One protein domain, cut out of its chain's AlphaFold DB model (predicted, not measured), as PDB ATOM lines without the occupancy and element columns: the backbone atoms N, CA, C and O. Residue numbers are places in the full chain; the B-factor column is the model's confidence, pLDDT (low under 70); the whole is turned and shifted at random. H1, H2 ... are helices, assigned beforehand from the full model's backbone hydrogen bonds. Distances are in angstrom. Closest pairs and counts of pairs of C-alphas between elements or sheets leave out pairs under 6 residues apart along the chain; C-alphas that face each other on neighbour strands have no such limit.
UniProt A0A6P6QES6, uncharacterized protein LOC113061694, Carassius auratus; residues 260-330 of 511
ATOM      1  N   ALA A 260     -21.324 -32.019  -3.482       94.12
ATOM      2  CA  ALA A 260     -22.072 -31.168  -4.399       94.12
ATOM      3  C   ALA A 260     -21.823 -31.552  -5.866       94.12
ATOM      4  O   ALA A 260     -22.777 -31.635  -6.648       94.12
ATOM      5  N   SER A 261     -20.572 -31.842  -6.240       95.00
ATOM      6  CA  SER A 261     -20.221 -32.312  -7.583       95.00
ATOM      7  C   SER A 261     -20.853 -33.678  -7.879       95.00
ATOM      8  O   SER A 261     -21.409 -33.894  -8.960       95.00
ATOM      9  N   MET A 262     -20.878 -34.577  -6.889       94.81
ATOM     10  CA  MET A 262     -21.546 -35.877  -6.993       94.81
ATOM     11  C   MET A 262     -23.069 -35.752  -7.105       94.81
ATOM     12  O   MET A 262     -23.688 -36.430  -7.929       94.81
ATOM     13  N   GLU A 263     -23.688 -34.864  -6.326       97.19
ATOM     14  CA  GLU A 263     -25.129 -34.602  -6.405       97.19
ATOM     15  C   GLU A 263     -25.520 -33.979  -7.757       97.19
ATOM     16  O   GLU A 263     -26.588 -34.289  -8.289       97.19
ATOM     17  N   SER A 264     -24.655 -33.158  -8.363       97.00
ATOM     18  CA  SER A 264     -24.863 -32.633  -9.720       97.00
ATOM     19  C   SER A 264     -24.920 -33.758 -10.765       97.00
ATOM     20  O   SER A 264     -25.897 -33.857 -11.512       97.00
ATOM     21  N   LYS A 265     -23.947 -34.681 -10.746       97.00
ATOM     22  CA  LYS A 265     -23.913 -35.856 -11.642       97.00
ATOM     23  C   LYS A 265     -25.110 -36.786 -11.440       97.00
ATOM     24  O   LYS A 265     -25.637 -37.339 -12.407       97.00
ATOM     25  N   ARG A 266     -25.579 -36.941 -10.194       97.56
ATOM     26  CA  ARG A 266     -26.819 -37.676  -9.896       97.56
ATOM     27  C   ARG A 266     -28.024 -37.018 -10.565       97.56
ATOM     28  O   ARG A 266     -28.811 -37.719 -11.195       97.56
ATOM     29  N   LYS A 267     -28.190 -35.697 -10.429       97.81
ATOM     30  CA  LYS A 267     -29.310 -34.963 -11.045       97.81
ATOM     31  C   LYS A 267     -29.302 -35.101 -12.565       97.81
ATOM     32  O   LYS A 267     -30.339 -35.416 -13.134       97.81
ATOM     33  N   GLU A 268     -28.139 -34.946 -13.197       97.50
ATOM     34  CA  GLU A 268     -27.973 -35.175 -14.639       97.50
ATOM     35  C   GLU A 268     -28.439 -36.583 -15.038       97.50
ATOM     36  O   GLU A 268     -29.200 -36.747 -15.987       97.50
ATOM     37  N   MET A 269     -28.043 -37.597 -14.267       96.81
ATOM     38  CA  MET A 269     -28.439 -38.980 -14.516       96.81
ATOM     39  C   MET A 269     -29.947 -39.212 -14.345       96.81
ATOM     40  O   MET A 269     -30.532 -39.970 -15.113       96.81
ATOM     41  N   VAL A 270     -30.596 -38.562 -13.373       97.38
ATOM     42  CA  VAL A 270     -32.058 -38.634 -13.212       97.38
ATOM     43  C   VAL A 270     -32.781 -38.018 -14.407       97.38
ATOM     44  O   VAL A 270     -33.748 -38.603 -14.886       97.38
ATOM     45  N   GLU A 271     -32.318 -36.877 -14.917       97.44
ATOM     46  CA  GLU A 271     -32.904 -36.286 -16.125       97.44
ATOM     47  C   GLU A 271     -32.655 -37.147 -17.370       97.44
ATOM     48  O   GLU A 271     -33.532 -37.260 -18.226       97.44
ATOM     49  N   GLU A 272     -31.498 -37.809 -17.465       97.25
ATOM     50  CA  GLU A 272     -31.210 -38.757 -18.544       97.25
ATOM     51  C   GLU A 272     -32.178 -39.950 -18.530       97.25
ATOM     52  O   GLU A 272     -32.698 -40.319 -19.580       97.25
ATOM     53  N   MET A 273     -32.496 -40.493 -17.348       96.69
ATOM     54  CA  MET A 273     -33.431 -41.619 -17.179       96.69
ATOM     55  C   MET A 273     -34.875 -41.304 -17.600       96.69
ATOM     56  O   MET A 273     -35.654 -42.226 -17.821       96.69
ATOM     57  N   LYS A 274     -35.245 -40.024 -17.747       96.06
ATOM     58  CA  LYS A 274     -36.575 -39.611 -18.235       96.06
ATOM     59  C   LYS A 274     -36.681 -39.600 -19.764       96.06
ATOM     60  O   LYS A 274     -37.766 -39.390 -20.308       96.06
ATOM     61  N   LYS A 275     -35.567 -39.752 -20.485       96.19
ATOM     62  CA  LYS A 275     -35.544 -39.663 -21.949       96.19
ATOM     63  C   LYS A 275     -35.999 -40.972 -22.584       96.19
ATOM     64  O   LYS A 275     -35.704 -42.056 -22.103       96.19
ATOM     65  N   ARG A 276     -36.636 -40.875 -23.757       93.69
ATOM     66  CA  ARG A 276     -37.029 -42.055 -24.557       93.69
ATOM     67  C   ARG A 276     -35.836 -42.856 -25.085       93.69
ATOM     68  O   ARG A 276     -35.942 -44.059 -25.278       93.69
ATOM     69  N   ARG A 277     -34.725 -42.179 -25.393       93.69
ATOM     70  CA  ARG A 277     -33.470 -42.794 -25.840       93.69
ATOM     71  C   ARG A 277     -32.393 -42.452 -24.829       93.69
ATOM     72  O   ARG A 277     -31.972 -41.300 -24.765       93.69
ATOM     73  N   LEU A 278     -31.997 -43.448 -24.050       94.25
ATOM     74  CA  LEU A 278     -31.047 -43.288 -22.961       94.25
ATOM     75  C   LEU A 278     -29.610 -43.246 -23.481       94.25
ATOM     76  O   LEU A 278     -29.189 -44.107 -24.258       94.25
ATOM     77  N   ASN A 279     -28.820 -42.300 -22.986       95.12
ATOM     78  CA  ASN A 279     -27.371 -42.339 -23.112       95.12
ATOM     79  C   ASN A 279     -26.778 -43.295 -22.064       95.12
ATOM     80  O   ASN A 279     -26.381 -42.898 -20.967       95.12
ATOM     81  N   VAL A 280     -26.708 -44.579 -22.420       94.44
ATOM     82  CA  VAL A 280     -26.217 -45.651 -21.538       94.44
ATOM     83  C   VAL A 280     -24.784 -45.393 -21.057       94.44
ATOM     84  O   VAL A 280     -24.464 -45.670 -19.902       94.44
ATOM     85  N   ALA A 281     -23.927 -44.809 -21.902       94.69
ATOM     86  CA  ALA A 281     -22.550 -44.484 -21.536       94.69
ATOM     87  C   ALA A 281     -22.482 -43.377 -20.470       94.69
ATOM     88  O   ALA A 281     -21.717 -43.493 -19.511       94.69
ATOM     89  N   LEU A 282     -23.315 -42.338 -20.598       95.94
ATOM     90  CA  LEU A 282     -23.436 -41.283 -19.589       95.94
ATOM     91  C   LEU A 282     -23.948 -41.848 -18.261       95.94
ATOM     92  O   LEU A 282     -23.348 -41.581 -17.222       95.94
ATOM     93  N   ILE A 283     -25.006 -42.664 -18.299       96.50
ATOM     94  CA  ILE A 283     -25.567 -43.307 -17.102       96.50
ATOM     95  C   ILE A 283     -24.505 -44.163 -16.415       96.50
ATOM     96  O   ILE A 283     -24.287 -44.011 -15.218       96.50
ATOM     97  N   ALA A 284     -23.798 -45.022 -17.155       94.69
ATOM     98  CA  ALA A 284     -22.759 -45.879 -16.590       94.69
ATOM     99  C   ALA A 284     -21.607 -45.069 -15.974       94.69
ATOM    100  O   ALA A 284     -21.161 -45.374 -14.865       94.69
ATOM    101  N   ARG A 285     -21.157 -44.006 -16.656       95.19
ATOM    102  CA  ARG A 285     -20.115 -43.100 -16.154       95.19
ATOM    103  C   ARG A 285     -20.553 -42.402 -14.870       95.19
ATOM    104  O   ARG A 285     -19.808 -42.410 -13.888       95.19
ATOM    105  N   ASN A 286     -21.759 -41.837 -14.859       95.94
ATOM    106  CA  ASN A 286     -22.277 -41.115 -13.703       95.94
ATOM    107  C   ASN A 286     -22.530 -42.082 -12.539       95.94
ATOM    108  O   ASN A 286     -22.036 -41.820 -11.444       95.94
ATOM    109  N   MET A 287     -23.137 -43.250 -12.785       96.81
ATOM    110  CA  MET A 287     -23.295 -44.309 -11.782       96.81
ATOM    111  C   MET A 287     -21.962 -44.716 -11.160       96.81
ATOM    112  O   MET A 287     -21.891 -44.858  -9.939       96.81
ATOM    113  N   ASN A 288     -20.908 -44.878 -11.963       94.56
ATOM    114  CA  ASN A 288     -19.579 -45.199 -11.455       94.56
ATOM    115  C   ASN A 288     -19.023 -44.077 -10.567       94.56
ATOM    116  O   ASN A 288     -18.597 -44.332  -9.444       94.56
ATOM    117  N   SER A 289     -19.075 -42.831 -11.046       92.94
ATOM    118  CA  SER A 289     -18.526 -41.683 -10.318       92.94
ATOM    119  C   SER A 289     -19.232 -41.430  -8.983       92.94
ATOM    120  O   SER A 289     -18.574 -41.180  -7.978       92.94
ATOM    121  N   THR A 290     -20.559 -41.583  -8.934       96.31
ATOM    122  CA  THR A 290     -21.371 -41.283  -7.748       96.31
ATOM    123  C   THR A 290     -21.516 -42.469  -6.793       96.31
ATOM    124  O   THR A 290     -22.360 -42.433  -5.895       96.31
ATOM    125  N   PHE A 291     -20.732 -43.537  -6.971       96.12
ATOM    126  CA  PHE A 291     -20.804 -44.736  -6.135       96.12
ATOM    127  C   PHE A 291     -20.605 -44.435  -4.646       96.12
ATOM    128  O   PHE A 291     -21.390 -44.889  -3.814       96.12
ATOM    129  N   ALA A 292     -19.606 -43.617  -4.310       93.69
ATOM    130  CA  ALA A 292     -19.338 -43.239  -2.927       93.69
ATOM    131  C   ALA A 292     -20.491 -42.445  -2.297       93.69
ATOM    132  O   ALA A 292     -20.868 -42.727  -1.159       93.69
ATOM    133  N   LEU A 293     -21.117 -41.531  -3.052       95.25
ATOM    134  CA  LEU A 293     -22.304 -40.804  -2.591       95.25
ATOM    135  C   LEU A 293     -23.463 -41.768  -2.330       95.25
ATOM    136  O   LEU A 293     -24.011 -41.767  -1.232       95.25
ATOM    137  N   ARG A 294     -23.786 -42.644  -3.291       96.06
ATOM    138  CA  ARG A 294     -24.835 -43.662  -3.118       96.06
ATOM    139  C   ARG A 294     -24.613 -44.527  -1.888       96.06
ATOM    140  O   ARG A 294     -25.521 -44.663  -1.075       96.06
ATOM    141  N   ARG A 295     -23.420 -45.111  -1.739       94.00
ATOM    142  CA  ARG A 295     -23.110 -45.991  -0.603       94.00
ATOM    143  C   ARG A 295     -23.217 -45.260   0.724       94.00
ATOM    144  O   ARG A 295     -23.818 -45.805   1.645       94.00
ATOM    145  N   LYS A 296     -22.693 -44.033   0.810       91.50
ATOM    146  CA  LYS A 296     -22.832 -43.185   1.999       91.50
ATOM    147  C   LYS A 296     -24.306 -42.992   2.354       91.50
ATOM    148  O   LYS A 296     -24.693 -43.255   3.483       91.50
ATOM    149  N   GLU A 297     -25.141 -42.612   1.390       93.62
ATOM    150  CA  GLU A 297     -26.570 -42.394   1.634       93.62
ATOM    151  C   GLU A 297     -27.313 -43.655   2.067       93.62
ATOM    152  O   GLU A 297     -28.049 -43.611   3.048       93.62
ATOM    153  N   LEU A 298     -27.105 -44.771   1.367       93.31
ATOM    154  CA  LEU A 298     -27.800 -46.030   1.643       93.31
ATOM    155  C   LEU A 298     -27.424 -46.612   3.010       93.31
ATOM    156  O   LEU A 298     -28.268 -47.196   3.679       93.31
ATOM    157  N   ILE A 299     -26.177 -46.423   3.449       90.12
ATOM    158  CA  ILE A 299     -25.694 -46.935   4.739       90.12
ATOM    159  C   ILE A 299     -26.022 -45.990   5.894       90.12
ATOM    160  O   ILE A 299     -26.333 -46.453   6.987       90.12
ATOM    161  N   GLU A 300     -25.897 -44.674   5.701       87.88
ATOM    162  CA  GLU A 300     -26.091 -43.711   6.790       87.88
ATOM    163  C   GLU A 300     -27.563 -43.360   7.011       87.88
ATOM    164  O   GLU A 300     -27.969 -43.165   8.158       87.88
ATOM    165  N   LYS A 301     -28.348 -43.247   5.930       90.38
ATOM    166  CA  LYS A 301     -29.747 -42.800   5.991       90.38
ATOM    167  C   LYS A 301     -30.739 -43.963   6.048       90.38
ATOM    168  O   LYS A 301     -31.864 -43.716   6.465       90.38
ATOM    169  N   GLU A 302     -30.338 -45.167   5.620       90.75
ATOM    170  CA  GLU A 302     -31.203 -46.357   5.485       90.75
ATOM    171  C   GLU A 302     -32.593 -45.989   4.901       90.75
ATOM    172  O   GLU A 302     -33.619 -46.199   5.548       90.75
ATOM    173  N   PRO A 303     -32.647 -45.328   3.721       94.38
ATOM    174  CA  PRO A 303     -33.903 -44.828   3.169       94.38
ATOM    175  C   PRO A 303     -34.808 -45.975   2.706       94.38
ATOM    176  O   PRO A 303     -34.318 -46.970   2.178       94.38
ATOM    177  N   ALA A 304     -36.126 -45.774   2.799       95.31
ATOM    178  CA  ALA A 304     -37.107 -46.686   2.209       95.31
ATOM    179  C   ALA A 304     -36.824 -46.929   0.716       95.31
ATOM    180  O   ALA A 304     -36.382 -46.024  -0.010       95.31
ATOM    181  N   VAL A 305     -37.120 -48.135   0.240       95.38
ATOM    182  CA  VAL A 305     -36.847 -48.579  -1.131       95.38
ATOM    183  C   VAL A 305     -37.505 -47.655  -2.148       95.38
ATOM    184  O   VAL A 305     -36.832 -47.213  -3.080       95.38
ATOM    185  N   LYS A 306     -38.764 -47.257  -1.929       95.06
ATOM    186  CA  LYS A 306     -39.479 -46.312  -2.802       95.06
ATOM    187  C   LYS A 306     -38.712 -44.997  -2.999       95.06
ATOM    188  O   LYS A 306     -38.498 -44.558  -4.126       95.06
ATOM    189  N   ASN A 307     -38.210 -44.413  -1.910       96.94
ATOM    190  CA  ASN A 307     -37.414 -43.182  -1.969       96.94
ATOM    191  C   ASN A 307     -36.088 -43.408  -2.709       96.94
ATOM    192  O   ASN A 307     -35.570 -42.504  -3.365       96.94
ATOM    193  N   THR A 308     -35.522 -44.613  -2.610       97.00
ATOM    194  CA  THR A 308     -34.296 -44.977  -3.324       97.00
ATOM    195  C   THR A 308     -34.529 -45.127  -4.824       97.00
ATOM    196  O   THR A 308     -33.704 -44.637  -5.594       97.00
ATOM    197  N   VAL A 309     -35.644 -45.733  -5.243       96.50
ATOM    198  CA  VAL A 309     -36.049 -45.831  -6.657       96.50
ATOM    199  C   VAL A 309     -36.176 -44.439  -7.271       96.50
ATOM    200  O   VAL A 309     -35.584 -44.168  -8.313       96.50
ATOM    201  N   GLU A 310     -36.857 -43.517  -6.589       96.12
ATOM    202  CA  GLU A 310     -37.006 -42.133  -7.055       96.12
ATOM    203  C   GLU A 310     -35.664 -41.382  -7.100       96.12
ATOM    204  O   GLU A 310     -35.388 -40.607  -8.022       96.12
ATOM    205  N   ARG A 311     -34.798 -41.605  -6.104       97.25
ATOM    206  CA  ARG A 311     -33.522 -40.887  -5.978       97.25
ATOM    207  C   ARG A 311     -32.437 -41.406  -6.924       97.25
ATOM    208  O   ARG A 311     -31.620 -40.605  -7.396       97.25
ATOM    209  N   TRP A 312     -32.427 -42.711  -7.189       97.94
ATOM    210  CA  TRP A 312     -31.414 -43.441  -7.954       97.94
ATOM    211  C   TRP A 312     -32.051 -44.409  -8.973       97.94
ATOM    212  O   TRP A 312     -31.726 -45.594  -8.963       97.94
ATOM    213  N   PRO A 313     -32.894 -43.937  -9.910       97.50
ATOM    214  CA  PRO A 313     -33.649 -44.808 -10.821       97.50
ATOM    215  C   PRO A 313     -32.745 -45.705 -11.676       97.50
ATOM    216  O   PRO A 313     -33.029 -46.880 -11.883       97.50
ATOM    217  N   ALA A 314     -31.589 -45.187 -12.105       97.81
ATOM    218  CA  ALA A 314     -30.612 -45.956 -12.870       97.81
ATOM    219  C   ALA A 314     -30.085 -47.196 -12.123       97.81
ATOM    220  O   ALA A 314     -29.713 -48.166 -12.780       97.81
ATOM    221  N   LEU A 315     -30.066 -47.189 -10.778       98.38
ATOM    222  CA  LEU A 315     -29.593 -48.307  -9.951       98.38
ATOM    223  C   LEU A 315     -30.431 -49.575 -10.143       98.38
ATOM    224  O   LEU A 315     -29.896 -50.663  -9.971       98.38
ATOM    225  N   PHE A 316     -31.700 -49.434 -10.529       97.94
ATOM    226  CA  PHE A 316     -32.647 -50.537 -10.702       97.94
ATOM    227  C   PHE A 316     -32.664 -51.100 -12.128       97.94
ATOM    228  O   PHE A 316     -33.411 -52.021 -12.433       97.94
ATOM    229  N   THR A 317     -31.792 -50.613 -13.014       97.25
ATOM    230  CA  THR A 317     -31.587 -51.246 -14.323       97.25
ATOM    231  C   THR A 317     -30.686 -52.475 -14.186       97.25
ATOM    232  O   THR A 317     -29.682 -52.432 -13.470       97.25
ATOM    233  N   GLN A 318     -30.969 -53.553 -14.929       96.69
ATOM    234  CA  GLN A 318     -30.184 -54.798 -14.887       96.69
ATOM    235  C   GLN A 318     -28.668 -54.558 -14.997       96.69
ATOM    236  O   GLN A 318     -27.888 -55.081 -14.200       96.69
ATOM    237  N   SER A 319     -28.242 -53.722 -15.953       96.44
ATOM    238  CA  SER A 319     -26.821 -53.410 -16.163       96.44
ATOM    239  C   SER A 319     -26.167 -52.742 -14.948       96.44
ATOM    240  O   SER A 319     -25.022 -53.047 -14.609       96.44
ATOM    241  N   GLN A 320     -26.888 -51.853 -14.259       98.00
ATOM    242  CA  GLN A 320     -26.346 -51.117 -13.125       98.00
ATOM    243  C   GLN A 320     -26.431 -51.891 -11.818       98.00
ATOM    244  O   GLN A 320     -25.535 -51.717 -11.000       98.00
ATOM    245  N   ILE A 321     -27.404 -52.789 -11.638       98.62
ATOM    246  CA  ILE A 321     -27.422 -53.732 -10.508       98.62
ATOM    247  C   ILE A 321     -26.146 -54.583 -10.529       98.62
ATOM    248  O   ILE A 321     -25.430 -54.678  -9.529       98.62
ATOM    249  N   MET A 322     -25.814 -55.143 -11.697       98.00
ATOM    250  CA  MET A 322     -24.604 -55.944 -11.906       98.00
ATOM    251  C   MET A 322     -23.329 -55.125 -11.653       98.00
ATOM    252  O   MET A 322     -22.432 -55.566 -10.931       98.00
ATOM    253  N   ALA A 323     -23.256 -53.912 -12.214       97.00
ATOM    254  CA  ALA A 323     -22.112 -53.023 -12.032       97.00
ATOM    255  C   ALA A 323     -21.958 -52.555 -10.574       97.00
ATOM    256  O   ALA A 323     -20.838 -52.446 -10.076       97.00
ATOM    257  N   GLU A 324     -23.062 -52.300  -9.869       97.38
ATOM    258  CA  GLU A 324     -23.040 -51.900  -8.464       97.38
ATOM    259  C   GLU A 324     -22.552 -53.033  -7.571       97.38
ATOM    260  O   GLU A 324     -21.667 -52.826  -6.739       97.38
ATOM    261  N   PHE A 325     -23.058 -54.247  -7.786       97.12
ATOM    262  CA  PHE A 325     -22.568 -55.422  -7.080       97.12
ATOM    263  C   PHE A 325     -21.065 -55.624  -7.299       97.12
ATOM    264  O   PHE A 325     -20.334 -55.893  -6.341       97.12
ATOM    265  N   ASN A 326     -20.587 -55.452  -8.535       95.00
ATOM    266  CA  ASN A 326     -19.165 -55.537  -8.848       95.00
ATOM    267  C   ASN A 326     -18.353 -54.471  -8.104       95.00
ATOM    268  O   ASN A 326     -17.354 -54.810  -7.474       95.00
ATOM    269  N   ARG A 327     -18.810 -53.213  -8.078       94.38
ATOM    270  CA  ARG A 327     -18.159 -52.146  -7.299       94.38
ATOM    271  C   ARG A 327     -18.087 -52.480  -5.809       94.38
ATOM    272  O   ARG A 327     -17.080 -52.181  -5.176       94.38
ATOM    273  N   ILE A 328     -19.115 -53.112  -5.241       94.00
ATOM    274  CA  ILE A 328     -19.180 -53.444  -3.807       94.00
ATOM    275  C   ILE A 328     -18.304 -54.649  -3.445       94.00
ATOM    276  O   ILE A 328     -17.652 -54.634  -2.400       94.00
ATOM    277  N   SER A 329     -18.315 -55.697  -4.272       91.94
ATOM    278  CA  SER A 329     -17.756 -57.021  -3.944       91.94
ATOM    279  C   SER A 329     -16.483 -57.389  -4.713       91.94
ATOM    280  O   SER A 329     -15.759 -58.288  -4.294       91.94
ATOM    281  N   GLY A 330     -16.211 -56.720  -5.835       90.06
ATOM    282  CA  GLY A 330     -15.150 -57.066  -6.781       90.06
ATOM    283  C   GLY A 330     -15.478 -58.241  -7.710       90.06
ATOM    284  O   GLY A 330     -14.600 -58.667  -8.454       90.06
TER     285      GLY A 330
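What this domain is: This is residues 260 to 330 of the 511 residues of the protein "uncharacterized protein LOC113061694" of Carassius auratus (UniProt A0A6P6QES6). A helical hairpin, H1 and H2, and the last helix, H6, make a loosely joined trough with H2 at its bottom, and the short H5, whose centre is the nearest of the six helices' to the mean of the C-alphas, sits at the open side of the trough, across from H2. From the end of H2 the chain turns off along H3, nearly at right angles to H1 and H6, and folds back through H4 to H5. The printed part has 71 residues with six named helices, H1 to H6 in order, and no named strand; the class is all helix. The whole is compact and rounded, with a radius of gyration of the C-alphas of 11.5 A and spans of 33 by 25 by 24 A.

How they stand to each other: H1, residues 260 to 273, and H2, residues 280 to 289, touch and form a hairpin, running opposite ways at a shallow tilt of 25 degrees; their closest C-alphas, of Met 269 and Ile 283, are 5.8 A apart. H5, residues 313 to 316, is the hub. H1 touches it with residues 269 to 273 alone, closest at the C-alphas of Met 273 and Ala 314, 6.7 A apart. H2 and H5 only just touch, with 3 pairs of C-alphas within 8 A, the closest those of Ile 283 and Ala 314 at 7.1 A. H6, residues 318 to 329, and H5 touch only at the corner, and only just, with 3 pairs of C-alphas within 8 A; the closest are those of Leu 315 and Ile 321 at 5.9 A, and H6 uses residues 320 to 324 alone. H6 and H2 are close but not clearly touching, the C-alphas of Ala 284 and Gln 320 being closest at 7.2 A, and run the same way at a shallow tilt of 23 degrees. H3, residues 291 to 301, is close to H1 but not clearly touching, about perpendicular at 82 degrees, with the C-alphas of Met 262 and Leu 293 closest at 6.7 A. H4, residues 305 to 311, and H3 are near each other, with 5 pairs of C-alphas within 10 A. H1 and H6 are apart. In H1, H2, H3, H4 and H6 every O i to N i+4 pair is within hydrogen-bond range; H5 is too short for such a pair, and its one O i to N i+3 pair is within range.

Where its parts are: H1 begins at C-alpha 260, (-22.072, -31.168, -4.399), and is 20.0 A long. H2 measures 14.2 A, H3 15.2 A and H6 16.7 A. H5 begins at C-alpha 313, (-33.649, -44.808, -10.821), and H6 ends at C-alpha 329, (-17.756, -57.021, -3.944).

The domain as a whole: The two C-alphas farthest apart, of Arg 277 and Glu 300, are 33.5 A from each other. The link from H1 to H2 is short, and the other links are tight. The printed part has no cut; its mean pLDDT is 95.5, and no printed residue is under 70.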